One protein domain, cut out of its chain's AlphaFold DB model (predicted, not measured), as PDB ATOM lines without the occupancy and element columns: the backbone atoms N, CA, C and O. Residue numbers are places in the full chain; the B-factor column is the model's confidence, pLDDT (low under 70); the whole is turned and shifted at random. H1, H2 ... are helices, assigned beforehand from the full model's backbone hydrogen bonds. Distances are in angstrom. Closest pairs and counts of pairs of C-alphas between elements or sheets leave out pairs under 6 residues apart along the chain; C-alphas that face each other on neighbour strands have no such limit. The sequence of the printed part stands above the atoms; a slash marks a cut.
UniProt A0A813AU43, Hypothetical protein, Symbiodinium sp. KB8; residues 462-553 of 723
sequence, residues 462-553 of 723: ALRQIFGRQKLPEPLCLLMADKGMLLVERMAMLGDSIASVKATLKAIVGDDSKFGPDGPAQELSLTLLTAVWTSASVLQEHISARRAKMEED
ATOM      1  N   ALA A 462     -53.442   1.898 -12.820       60.97
ATOM      2  CA  ALA A 462     -53.390   2.229 -11.399       60.97
ATOM      3  C   ALA A 462     -52.041   1.844 -10.768       60.97
ATOM      4  O   ALA A 462     -51.489   2.594  -9.961       60.97
ATOM      5  N   LEU A 463     -51.464   0.711 -11.178       77.88
ATOM      6  CA  LEU A 463     -50.153   0.286 -10.703       77.88
ATOM      7  C   LEU A 463     -49.027   1.132 -11.320       77.88
ATOM      8  O   LEU A 463     -48.106   1.534 -10.613       77.88
ATOM      9  N   ARG A 464     -49.141   1.506 -12.601       72.00
ATOM     10  CA  ARG A 464     -48.193   2.424 -13.264       72.00
ATOM     11  C   ARG A 464     -48.207   3.830 -12.660       72.00
ATOM     12  O   ARG A 464     -47.160   4.466 -12.557       72.00
ATOM     13  N   GLN A 465     -49.362   4.315 -12.214       64.69
ATOM     14  CA  GLN A 465     -49.475   5.559 -11.443       64.69
ATOM     15  C   GLN A 465     -48.722   5.466 -10.115       64.69
ATOM     16  O   GLN A 465     -48.003   6.394  -9.745       64.69
ATOM     17  N   ILE A 466     -48.838   4.336  -9.410       74.62
ATOM     18  CA  ILE A 466     -48.069   4.095  -8.185       74.62
ATOM     19  C   ILE A 466     -46.567   4.063  -8.501       74.62
ATOM     20  O   ILE A 466     -45.804   4.743  -7.818       74.62
ATOM     21  N   PHE A 467     -46.141   3.359  -9.553       81.44
ATOM     22  CA  PHE A 467     -44.734   3.319  -9.973       81.44
ATOM     23  C   PHE A 467     -44.187   4.718 -10.291       81.44
ATOM     24  O   PHE A 467     -43.119   5.078  -9.802       81.44
ATOM     25  N   GLY A 468     -44.938   5.536 -11.037       65.00
ATOM     26  CA  GLY A 468     -44.549   6.912 -11.369       65.00
ATOM     27  C   GLY A 468     -44.456   7.819 -10.140       65.00
ATOM     28  O   GLY A 468     -43.451   8.502  -9.939       65.00
ATOM     29  N   ARG A 469     -45.457   7.768  -9.249       66.25
ATOM     30  CA  ARG A 469     -45.476   8.548  -7.994       66.25
ATOM     31  C   ARG A 469     -44.341   8.168  -7.047       66.25
ATOM     32  O   ARG A 469     -43.754   9.053  -6.432       66.25
ATOM     33  N   GLN A 470     -44.019   6.876  -6.965       77.62
ATOM     34  CA  GLN A 470     -42.893   6.365  -6.177       77.62
ATOM     35  C   GLN A 470     -41.549   6.463  -6.917       77.62
ATOM     36  O   GLN A 470     -40.525   6.058  -6.373       77.62
ATOM     37  N   LYS A 471     -41.543   7.017  -8.140       73.56
ATOM     38  CA  LYS A 471     -40.364   7.181  -9.003       73.56
ATOM     39  C   LYS A 471     -39.569   5.883  -9.158       73.56
ATOM     40  O   LYS A 471     -38.341   5.890  -9.080       73.56
ATOM     41  N   LEU A 472     -40.275   4.769  -9.350       82.31
ATOM     42  CA  LEU A 472     -39.646   3.466  -9.505       82.31
ATOM     43  C   LEU A 472     -38.782   3.469 -10.786       82.31
ATOM     44  O   LEU A 472     -39.297   3.799 -11.855       82.31
ATOM     45  N   PRO A 473     -37.482   3.135 -10.701       84.25
ATOM     46  CA  PRO A 473     -36.617   3.046 -11.870       84.25
ATOM     47  C   PRO A 473     -37.140   2.050 -12.909       84.25
ATOM     48  O   PRO A 473     -37.579   0.954 -12.560       84.25
ATOM     49  N   GLU A 474     -37.000   2.393 -14.190       84.06
ATOM     50  CA  GLU A 474     -37.416   1.564 -15.332       84.06
ATOM     51  C   GLU A 474     -36.946   0.091 -15.249       84.06
ATOM     52  O   GLU A 474     -37.772  -0.802 -15.454       84.06
ATOM     53  N   PRO A 475     -35.693  -0.224 -14.850       88.94
ATOM     54  CA  PRO A 475     -35.267  -1.615 -14.676       88.94
ATOM     55  C   PRO A 475     -36.092  -2.395 -13.642       88.94
ATOM     56  O   PRO A 475     -36.344  -3.585 -13.829       88.94
ATOM     57  N   LEU A 476     -36.546  -1.738 -12.570       89.94
ATOM     58  CA  LEU A 476     -37.387  -2.364 -11.547       89.94
ATOM     59  C   LEU A 476     -38.839  -2.506 -12.016       89.94
ATOM     60  O   LEU A 476     -39.464  -3.522 -11.714       89.94
ATOM     61  N   CYS A 477     -39.359  -1.551 -12.796       88.44
ATOM     62  CA  CYS A 477     -40.664  -1.677 -13.456       88.44
ATOM     63  C   CYS A 477     -40.704  -2.913 -14.371       88.44
ATOM     64  O   CYS A 477     -41.612  -3.741 -14.266       88.44
ATOM     65  N   LEU A 478     -39.675  -3.086 -15.211       91.69
ATOM     66  CA  LEU A 478     -39.531  -4.249 -16.094       91.69
ATOM     67  C   LEU A 478     -39.354  -5.554 -15.307       91.69
ATOM     68  O   LEU A 478     -39.954  -6.568 -15.662       91.69
ATOM     69  N   LEU A 479     -38.573  -5.531 -14.222       92.25
ATOM     70  CA  LEU A 479     -38.361  -6.698 -13.363       92.25
ATOM     71  C   LEU A 479     -39.667  -7.178 -12.713       92.25
ATOM     72  O   LEU A 479     -39.945  -8.376 -12.700       92.25
ATOM     73  N   MET A 480     -40.474  -6.258 -12.181       92.81
ATOM     74  CA  MET A 480     -41.761  -6.595 -11.562       92.81
ATOM     75  C   MET A 480     -42.764  -7.112 -12.598       92.81
ATOM     76  O   MET A 480     -43.438  -8.117 -12.356       92.81
ATOM     77  N   ALA A 481     -42.804  -6.489 -13.777       90.31
ATOM     78  CA  ALA A 481     -43.616  -6.960 -14.893       90.31
ATOM     79  C   ALA A 481     -43.223  -8.376 -15.349       90.31
ATOM     80  O   ALA A 481     -44.095  -9.227 -15.531       90.31
ATOM     81  N   ASP A 482     -41.922  -8.673 -15.453       91.00
ATOM     82  CA  ASP A 482     -41.432 -10.008 -15.818       91.00
ATOM     83  C   ASP A 482     -41.826 -11.082 -14.793       91.00
ATOM     84  O   ASP A 482     -42.134 -12.219 -15.155       91.00
ATOM     85  N   LYS A 483     -41.905 -10.702 -13.515       90.81
ATOM     86  CA  LYS A 483     -42.365 -11.569 -12.420       90.81
ATOM     87  C   LYS A 483     -43.890 -11.615 -12.259       90.81
ATOM     88  O   LYS A 483     -44.384 -12.221 -11.308       90.81
ATOM     89  N   GLY A 484     -44.647 -11.033 -13.191       86.06
ATOM     90  CA  GLY A 484     -46.109 -11.125 -13.233       86.06
ATOM     91  C   GLY A 484     -46.835 -10.217 -12.234       86.06
ATOM     92  O   GLY A 484     -48.011 -10.463 -11.929       86.06
ATOM     93  N   MET A 485     -46.160  -9.175 -11.738       90.88
ATOM     94  CA  MET A 485     -46.723  -8.142 -10.862       90.88
ATOM     95  C   MET A 485     -47.389  -7.039 -11.684       90.88
ATOM     96  O   MET A 485     -46.933  -5.901 -11.736       90.88
ATOM     97  N   LEU A 486     -48.468  -7.417 -12.369       87.44
ATOM     98  CA  LEU A 486     -49.166  -6.545 -13.316       87.44
ATOM     99  C   LEU A 486     -50.384  -5.834 -12.708       87.44
ATOM    100  O   LEU A 486     -50.913  -4.916 -13.323       87.44
ATOM    101  N   LEU A 487     -50.825  -6.248 -11.515       84.69
ATOM    102  CA  LEU A 487     -52.051  -5.777 -10.862       84.69
ATOM    103  C   LEU A 487     -51.759  -5.239  -9.457       84.69
ATOM    104  O   LEU A 487     -50.931  -5.808  -8.737       84.69
ATOM    105  N   VAL A 488     -52.492  -4.204  -9.039       80.06
ATOM    106  CA  VAL A 488     -52.445  -3.613  -7.690       80.06
ATOM    107  C   VAL A 488     -52.708  -4.676  -6.627       80.06
ATOM    108  O   VAL A 488     -51.981  -4.743  -5.641       80.06
ATOM    109  N   GLU A 489     -53.681  -5.560  -6.855       84.94
ATOM    110  CA  GLU A 489     -54.007  -6.658  -5.941       84.94
ATOM    111  C   GLU A 489     -52.823  -7.617  -5.749       84.94
ATOM    112  O   GLU A 489     -52.492  -7.980  -4.622       84.94
ATOM    113  N   ARG A 490     -52.133  -7.989  -6.836       85.94
ATOM    114  CA  ARG A 490     -50.963  -8.881  -6.768       85.94
ATOM    115  C   ARG A 490     -49.810  -8.252  -6.005       85.94
ATOM    116  O   ARG A 490     -49.164  -8.951  -5.231       85.94
ATOM    117  N   MET A 491     -49.595  -6.951  -6.195       90.38
ATOM    118  CA  MET A 491     -48.619  -6.222  -5.397       90.38
ATOM    119  C   MET A 491     -49.047  -6.179  -3.931       90.38
ATOM    120  O   MET A 491     -48.250  -6.568  -3.093       90.38
ATOM    121  N   ALA A 492     -50.290  -5.818  -3.606       89.31
ATOM    122  CA  ALA A 492     -50.781  -5.731  -2.225       89.31
ATOM    123  C   ALA A 492     -50.672  -7.057  -1.437       89.31
ATOM    124  O   ALA A 492     -50.405  -7.042  -0.237       89.31
ATOM    125  N   MET A 493     -50.814  -8.207  -2.109       89.38
ATOM    126  CA  MET A 493     -50.750  -9.545  -1.495       89.38
ATOM    127  C   MET A 493     -49.329 -10.056  -1.183       89.38
ATOM    128  O   MET A 493     -49.176 -11.198  -0.750       89.38
ATOM    129  N   LEU A 494     -48.282  -9.252  -1.394       88.06
ATOM    130  CA  LEU A 494     -46.890  -9.670  -1.174       88.06
ATOM    131  C   LEU A 494     -46.533  -9.976   0.292       88.06
ATOM    132  O   LEU A 494     -45.557 -10.687   0.546       88.06
ATOM    133  N   GLY A 495     -47.293  -9.445   1.249       86.81
ATOM    134  CA  GLY A 495     -47.071  -9.664   2.674       86.81
ATOM    135  C   GLY A 495     -47.902  -8.729   3.549       86.81
ATOM    136  O   GLY A 495     -48.677  -7.921   3.044       86.81
ATOM    137  N   ASP A 496     -47.736  -8.848   4.864       83.00
ATOM    138  CA  ASP A 496     -48.456  -8.084   5.900       83.00
ATOM    139  C   ASP A 496     -47.559  -7.077   6.646       83.00
ATOM    140  O   ASP A 496     -48.014  -6.279   7.465       83.00
ATOM    141  N   SER A 497     -46.262  -7.116   6.360       88.25
ATOM    142  CA  SER A 497     -45.225  -6.347   7.035       88.25
ATOM    143  C   SER A 497     -44.057  -6.098   6.089       88.25
ATOM    144  O   SER A 497     -43.751  -6.937   5.240       88.25
ATOM    145  N   ILE A 498     -43.350  -4.979   6.278       86.31
ATOM    146  CA  ILE A 498     -42.184  -4.594   5.461       86.31
ATOM    147  C   ILE A 498     -41.152  -5.730   5.382       86.31
ATOM    148  O   ILE A 498     -40.646  -6.038   4.304       86.31
ATOM    149  N   ALA A 499     -40.868  -6.387   6.510       86.75
ATOM    150  CA  ALA A 499     -39.917  -7.495   6.567       86.75
ATOM    151  C   ALA A 499     -40.380  -8.707   5.740       86.75
ATOM    152  O   ALA A 499     -39.578  -9.272   4.995       86.75
ATOM    153  N   SER A 500     -41.667  -9.080   5.819       88.94
ATOM    154  CA  SER A 500     -42.209 -10.181   5.008       88.94
ATOM    155  C   SER A 500     -42.195  -9.845   3.516       88.94
ATOM    156  O   SER A 500     -41.772 -10.670   2.718       88.94
ATOM    157  N   VAL A 501     -42.546  -8.611   3.142       91.75
ATOM    158  CA  VAL A 501     -42.596  -8.161   1.743       91.75
ATOM    159  C   VAL A 501     -41.204  -8.180   1.122       91.75
ATOM    160  O   VAL A 501     -41.038  -8.704   0.023       91.75
ATOM    161  N   LYS A 502     -40.180  -7.688   1.834       91.75
ATOM    162  CA  LYS A 502     -38.784  -7.767   1.372       91.75
ATOM    163  C   LYS A 502     -38.337  -9.218   1.176       91.75
ATOM    164  O   LYS A 502     -37.720  -9.527   0.158       91.75
ATOM    165  N   ALA A 503     -38.681 -10.115   2.102       90.00
ATOM    166  CA  ALA A 503     -38.375 -11.540   1.971       90.00
ATOM    167  C   ALA A 503     -39.096 -12.182   0.769       90.00
ATOM    168  O   ALA A 503     -38.469 -12.905  -0.007       90.00
ATOM    169  N   THR A 504     -40.378 -11.869   0.563       91.12
ATOM    170  CA  THR A 504     -41.170 -12.352  -0.575       91.12
ATOM    171  C   THR A 504     -40.624 -11.829  -1.904       91.12
ATOM    172  O   THR A 504     -40.476 -12.600  -2.850       91.12
ATOM    173  N   LEU A 505     -40.261 -10.545  -1.988       92.12
ATOM    174  CA  LEU A 505     -39.658  -9.951  -3.185       92.12
ATOM    175  C   LEU A 505     -38.343 -10.647  -3.557       92.12
ATOM    176  O   LEU A 505     -38.157 -11.013  -4.719       92.12
ATOM    177  N   LYS A 506     -37.470 -10.904  -2.574       91.38
ATOM    178  CA  LYS A 506     -36.238 -11.679  -2.785       91.38
ATOM    179  C   LYS A 506     -36.528 -13.101  -3.264       91.38
ATOM    180  O   LYS A 506     -35.913 -13.555  -4.225       91.38
ATOM    181  N   ALA A 507     -37.511 -13.775  -2.669       91.19
ATOM    182  CA  ALA A 507     -37.901 -15.127  -3.067       91.19
ATOM    183  C   ALA A 507     -38.469 -15.194  -4.500       91.19
ATOM    184  O   ALA A 507     -38.159 -16.123  -5.244       91.19
ATOM    185  N   ILE A 508     -39.270 -14.205  -4.909       89.75
ATOM    186  CA  ILE A 508     -39.880 -14.136  -6.249       89.75
ATOM    187  C   ILE A 508     -38.833 -13.820  -7.323       89.75
ATOM    188  O   ILE A 508     -38.861 -14.377  -8.431       89.75
ATOM    189  N   VAL A 509     -37.902 -12.915  -7.021       91.00
ATOM    190  CA  VAL A 509     -36.844 -12.546  -7.966       91.00
ATOM    191  C   VAL A 509     -35.795 -13.654  -8.065       91.00
ATOM    192  O   VAL A 509     -35.420 -14.001  -9.191       91.00
ATOM    193  N   GLY A 510     -35.426 -14.266  -6.936       83.88
ATOM    194  CA  GLY A 510     -34.528 -15.421  -6.827       83.88
ATOM    195  C   GLY A 510     -33.041 -15.100  -7.022       83.88
ATOM    196  O   GLY A 510     -32.210 -15.994  -6.905       83.88
ATOM    197  N   ASP A 511     -32.715 -13.844  -7.328       87.31
ATOM    198  CA  ASP A 511     -31.372 -13.344  -7.615       87.31
ATOM    199  C   ASP A 511     -31.244 -11.904  -7.098       87.31
ATOM    200  O   ASP A 511     -31.753 -10.959  -7.708       87.31
ATOM    201  N   ASP A 512     -30.571 -11.749  -5.958       83.94
ATOM    202  CA  ASP A 512     -30.443 -10.468  -5.257       83.94
ATOM    203  C   ASP A 512     -29.663  -9.422  -6.079       83.94
ATOM    204  O   ASP A 512     -29.905  -8.222  -5.928       83.94
ATOM    205  N   SER A 513     -28.815  -9.850  -7.025       84.69
ATOM    206  CA  SER A 513     -28.047  -8.942  -7.896       84.69
ATOM    207  C   SER A 513     -28.933  -8.111  -8.837       84.69
ATOM    208  O   SER A 513     -28.532  -7.039  -9.293       84.69
ATOM    209  N   LYS A 514     -30.180  -8.545  -9.068       87.31
ATOM    210  CA  LYS A 514     -31.161  -7.817  -9.887       87.31
ATOM    211  C   LYS A 514     -31.761  -6.595  -9.195       87.31
ATOM    212  O   LYS A 514     -32.372  -5.773  -9.871       87.31
ATOM    213  N   PHE A 515     -31.593  -6.462  -7.878       87.25
ATOM    214  CA  PHE A 515     -32.011  -5.265  -7.142       87.25
ATOM    215  C   PHE A 515     -30.918  -4.190  -7.095       87.25
ATOM    216  O   PHE A 515     -31.207  -3.053  -6.732       87.25
ATOM    217  N   GLY A 516     -29.678  -4.508  -7.470       87.25
ATOM    218  CA  GLY A 516     -28.580  -3.546  -7.486       87.25
ATOM    219  C   GLY A 516     -27.199  -4.209  -7.449       87.25
ATOM    220  O   GLY A 516     -27.083  -5.374  -7.057       87.25
ATOM    221  N   PRO A 517     -26.145  -3.470  -7.841       82.81
ATOM    222  CA  PRO A 517     -24.780  -3.992  -7.935       82.81
ATOM    223  C   PRO A 517     -24.132  -4.289  -6.573       82.81
ATOM    224  O   PRO A 517     -23.230  -5.120  -6.503       82.81
ATOM    225  N   ASP A 518     -24.583  -3.634  -5.502       86.56
ATOM    226  CA  ASP A 518     -24.061  -3.777  -4.144       86.56
ATOM    227  C   ASP A 518     -25.190  -3.814  -3.094       86.56
ATOM    228  O   ASP A 518     -26.363  -3.580  -3.394       86.56
ATOM    229  N   GLY A 519     -24.841  -4.146  -1.847       82.69
ATOM    230  CA  GLY A 519     -25.805  -4.255  -0.744       82.69
ATOM    231  C   GLY A 519     -26.657  -2.991  -0.522       82.69
ATOM    232  O   GLY A 519     -27.877  -3.118  -0.399       82.69
ATOM    233  N   PRO A 520     -26.070  -1.778  -0.507       85.69
ATOM    234  CA  PRO A 520     -26.828  -0.533  -0.381       85.69
ATOM    235  C   PRO A 520     -27.830  -0.296  -1.520       85.69
ATOM    236  O   PRO A 520     -28.982   0.055  -1.254       85.69
ATOM    237  N   ALA A 521     -27.438  -0.523  -2.778       80.44
ATOM    238  CA  ALA A 521     -28.336  -0.354  -3.918       80.44
ATOM    239  C   ALA A 521     -29.482  -1.377  -3.906       80.44
ATOM    240  O   ALA A 521     -30.625  -1.029  -4.209       80.44
ATOM    241  N   GLN A 522     -29.202  -2.620  -3.498       87.62
ATOM    242  CA  GLN A 522     -30.229  -3.653  -3.331       87.62
ATOM    243  C   GLN A 522     -31.259  -3.260  -2.268       87.62
ATOM    244  O   GLN A 522     -32.465  -3.393  -2.489       87.62
ATOM    245  N   GLU A 523     -30.801  -2.730  -1.133       88.38
ATOM    246  CA  GLU A 523     -31.680  -2.314  -0.040       88.38
ATOM    247  C   GLU A 523     -32.533  -1.087  -0.410       88.38
ATOM    248  O   GLU A 523     -33.718  -1.020  -0.057       88.38
ATOM    249  N   LEU A 524     -31.975  -0.151  -1.184       86.62
ATOM    250  CA  LEU A 524     -32.708   0.994  -1.724       86.62
ATOM    251  C   LEU A 524     -33.832   0.545  -2.670       86.62
ATOM    252  O   LEU A 524     -34.982   0.963  -2.510       86.62
ATOM    253  N   SER A 525     -33.535  -0.361  -3.605       88.94
ATOM    254  CA  SER A 525     -34.522  -0.920  -4.537       88.94
ATOM    255  C   SER A 525     -35.647  -1.672  -3.823       88.94
ATOM    256  O   SER A 525     -36.822  -1.494  -4.150       88.94
ATOM    257  N   LEU A 526     -35.316  -2.468  -2.802       90.19
ATOM    258  CA  LEU A 526     -36.309  -3.158  -1.972       90.19
ATOM    259  C   LEU A 526     -37.178  -2.178  -1.179       90.19
ATOM    260  O   LEU A 526     -38.372  -2.416  -0.992       90.19
ATOM    261  N   THR A 527     -36.604  -1.065  -0.730       89.12
ATOM    262  CA  THR A 527     -37.336  -0.020  -0.006       89.12
ATOM    263  C   THR A 527     -38.310   0.722  -0.926       89.12
ATOM    264  O   THR A 527     -39.468   0.911  -0.551       89.12
ATOM    265  N   LEU A 528     -37.913   1.030  -2.164       86.00
ATOM    266  CA  LEU A 528     -38.810   1.604  -3.178       86.00
ATOM    267  C   LEU A 528     -39.965   0.656  -3.530       86.00
ATOM    268  O   LEU A 528     -41.124   1.070  -3.560       86.00
ATOM    269  N   LEU A 529     -39.682  -0.635  -3.722       91.62
ATOM    270  CA  LEU A 529     -40.717  -1.646  -3.975       91.62
ATOM    271  C   LEU A 529     -41.648  -1.849  -2.770       91.62
ATOM    272  O   LEU A 529     -42.841  -2.096  -2.946       91.62
ATOM    273  N   THR A 530     -41.140  -1.676  -1.548       90.62
ATOM    274  CA  THR A 530     -41.972  -1.676  -0.337       90.62
ATOM    275  C   THR A 530     -42.894  -0.451  -0.298       90.62
ATOM    276  O   THR A 530     -44.063  -0.583   0.050       90.62
ATOM    277  N   ALA A 531     -42.429   0.734  -0.707       83.62
ATOM    278  CA  ALA A 531     -43.277   1.931  -0.793       83.62
ATOM    279  C   ALA A 531     -44.395   1.785  -1.846       83.62
ATOM    280  O   ALA A 531     -45.537   2.215  -1.635       83.62
ATOM    281  N   VAL A 532     -44.080   1.122  -2.963       88.94
ATOM    282  CA  VAL A 532     -45.054   0.710  -3.981       88.94
ATOM    283  C   VAL A 532     -46.078  -0.266  -3.395       88.94
ATOM    284  O   VAL A 532     -47.276  -0.045  -3.569       88.94
ATOM    285  N   TRP A 533     -45.636  -1.293  -2.658       94.00
ATOM    286  CA  TRP A 533     -46.523  -2.224  -1.951       94.00
ATOM    287  C   TRP A 533     -47.461  -1.496  -0.985       94.00
ATOM    288  O   TRP A 533     -48.670  -1.666  -1.088       94.00
ATOM    289  N   THR A 534     -46.945  -0.625  -0.114       87.38
ATOM    290  CA  THR A 534     -47.765   0.139   0.842       87.38
ATOM    291  C   THR A 534     -48.849   0.946   0.125       87.38
ATOM    292  O   THR A 534     -50.014   0.935   0.522       87.38
ATOM    293  N   SER A 535     -48.482   1.609  -0.975       77.25
ATOM    294  CA  SER A 535     -49.425   2.386  -1.790       77.25
ATOM    295  C   SER A 535     -50.485   1.496  -2.451       77.25
ATOM    296  O   SER A 535     -51.659   1.869  -2.504       77.25
ATOM    297  N   ALA A 536     -50.090   0.312  -2.925       82.75
ATOM    298  CA  ALA A 536     -50.992  -0.675  -3.510       82.75
ATOM    299  C   ALA A 536     -51.953  -1.266  -2.464       82.75
ATOM    300  O   ALA A 536     -53.147  -1.372  -2.737       82.75
ATOM    301  N   SER A 537     -51.475  -1.567  -1.254       84.06
ATOM    302  CA  SER A 537     -52.281  -2.091  -0.144       84.06
ATOM    303  C   SER A 537     -53.356  -1.101   0.302       84.06
ATOM    304  O   SER A 537     -54.525  -1.471   0.394       84.06
ATOM    305  N   VAL A 538     -53.008   0.181   0.464       76.00
ATOM    306  CA  VAL A 538     -53.984   1.239   0.790       76.00
ATOM    307  C   VAL A 538     -55.041   1.378  -0.309       76.00
ATOM    308  O   VAL A 538     -56.238   1.504  -0.032       76.00
ATOM    309  N   LEU A 539     -54.626   1.333  -1.579       71.75
ATOM    310  CA  LEU A 539     -55.559   1.403  -2.701       71.75
ATOM    311  C   LEU A 539     -56.487   0.176  -2.744       71.75
ATOM    312  O   LEU A 539     -57.693   0.336  -2.958       71.75
ATOM    313  N   GLN A 540     -55.961  -1.020  -2.480       77.62
ATOM    314  CA  GLN A 540     -56.726  -2.266  -2.444       77.62
ATOM    315  C   GLN A 540     -57.730  -2.296  -1.283       77.62
ATOM    316  O   GLN A 540     -58.875  -2.720  -1.472       77.62
ATOM    317  N   GLU A 541     -57.362  -1.784  -0.107       70.38
ATOM    318  CA  GLU A 541     -58.286  -1.594   1.017       70.38
ATOM    319  C   GLU A 541     -59.413  -0.625   0.651       70.38
ATOM    320  O   GLU A 541     -60.589  -0.905   0.902       70.38
ATOM    321  N   HIS A 542     -59.092   0.486  -0.019       63.88
ATOM    322  CA  HIS A 542     -60.100   1.427  -0.506       63.88
ATOM    323  C   HIS A 542     -61.030   0.810  -1.555       63.88
ATOM    324  O   HIS A 542     -62.224   1.118  -1.557       63.88
ATOM    325  N   ILE A 543     -60.521  -0.015  -2.472       60.75
ATOM    326  CA  ILE A 543     -61.336  -0.721  -3.474       60.75
ATOM    327  C   ILE A 543     -62.237  -1.755  -2.785       60.75
ATOM    328  O   ILE A 543     -63.441  -1.776  -3.035       60.75
ATOM    329  N   SER A 544     -61.697  -2.534  -1.847       63.41
ATOM    330  CA  SER A 544     -62.432  -3.564  -1.100       63.41
ATOM    331  C   SER A 544     -63.524  -2.964  -0.211       63.41
ATOM    332  O   SER A 544     -64.672  -3.408  -0.238       63.41
ATOM    333  N   ALA A 545     -63.213  -1.883   0.508       56.47
ATOM    334  CA  ALA A 545     -64.182  -1.156   1.323       56.47
ATOM    335  C   ALA A 545     -65.264  -0.473   0.472       56.47
ATOM    336  O   ALA A 545     -66.413  -0.359   0.906       56.47
ATOM    337  N   ARG A 546     -64.922  -0.010  -0.739       57.84
ATOM    338  CA  ARG A 546     -65.901   0.523  -1.700       57.84
ATOM    339  C   ARG A 546     -66.806  -0.581  -2.235       57.84
ATOM    340  O   ARG A 546     -68.017  -0.392  -2.224       57.84
ATOM    341  N   ARG A 547     -66.251  -1.735  -2.607       55.66
ATOM    342  CA  ARG A 547     -67.013  -2.906  -3.057       55.66
ATOM    343  C   ARG A 547     -67.983  -3.403  -1.985       55.66
ATOM    344  O   ARG A 547     -69.159  -3.567  -2.285       55.66
ATOM    345  N   ALA A 548     -67.539  -3.519  -0.734       52.94
ATOM    346  CA  ALA A 548     -68.405  -3.891   0.388       52.94
ATOM    347  C   ALA A 548     -69.559  -2.889   0.591       52.94
ATOM    348  O   ALA A 548     -70.713  -3.280   0.737       52.94
ATOM    349  N   LYS A 549     -69.280  -1.579   0.509       52.03
ATOM    350  CA  LYS A 549     -70.319  -0.533   0.583       52.03
ATOM    351  C   LYS A 549     -71.281  -0.548  -0.608       52.03
ATOM    352  O   LYS A 549     -72.438  -0.168  -0.450       52.03
ATOM    353  N   MET A 550     -70.811  -0.948  -1.789       48.81
ATOM    354  CA  MET A 550     -71.634  -1.099  -2.993       48.81
ATOM    355  C   MET A 550     -72.511  -2.356  -2.936       48.81
ATOM    356  O   MET A 550     -73.642  -2.314  -3.412       48.81
ATOM    357  N   GLU A 551     -72.035  -3.442  -2.323       50.19
ATOM    358  CA  GLU A 551     -72.848  -4.629  -2.025       50.19
ATOM    359  C   GLU A 551     -73.939  -4.323  -0.982       50.19
ATOM    360  O   GLU A 551     -75.052  -4.838  -1.087       50.19
ATOM    361  N   GLU A 552     -73.660  -3.437  -0.019       45.62
ATOM    362  CA  GLU A 552     -74.642  -2.973   0.973       45.62
ATOM    363  C   GLU A 552     -75.723  -2.041   0.387       45.62
ATOM    364  O   GLU A 552     -76.864  -2.058   0.858       45.62
ATOM    365  N   ASP A 553     -75.390  -1.217  -0.614       43.66
ATOM    366  CA  ASP A 553     -76.332  -0.307  -1.281       43.66
ATOM    367  C   ASP A 553     -75.916  -0.010  -2.742       43.66
ATOM    368  O   ASP A 553     -75.213   0.975  -3.003       43.66
TER     369      ASP A 553
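Overview. This is residues 462 to 553 of the 723 residues of the protein "Hypothetical protein" of Symbiodinium sp. KB8 (UniProt A0A813AU43). What shape? Short helices H1 to H5 gather round the long helix H6, whose residues 544 to 552 stick out. Which parts? There are 92 printed residues with six named helices, H1 to H6 in order, all helix. The whole is compact, radius of gyration of the C-alphas 14.1 A, with spans of 52 by 24 by 19 A.

Arrangement. What touches the hub? Of the hub H6, residues 519 to 552, residues 532 to 536 alone touch H1, residues 462 to 469, at a steep tilt of 42 degrees. Their closest C-alphas, of Val 532 and Ile 466, are 6.2 A apart. Which backbone pairs? In every helix of five or more residues each O i to N i+4 pair is within hydrogen-bond range.

Along the chain. Where does H1 begin? It begins at C-alpha 462, (-53.390, 2.229, -11.399). Where does H6 end? It ends 48.9 A from its first C-alpha, at C-alpha 552, (-74.642, -2.973, 0.973).

Size, cuts and confidence. Any cut? The printed part has no cut; its links are tight. Low confidence? The pLDDT is under 70 for 16 residues, among them 542 to 553.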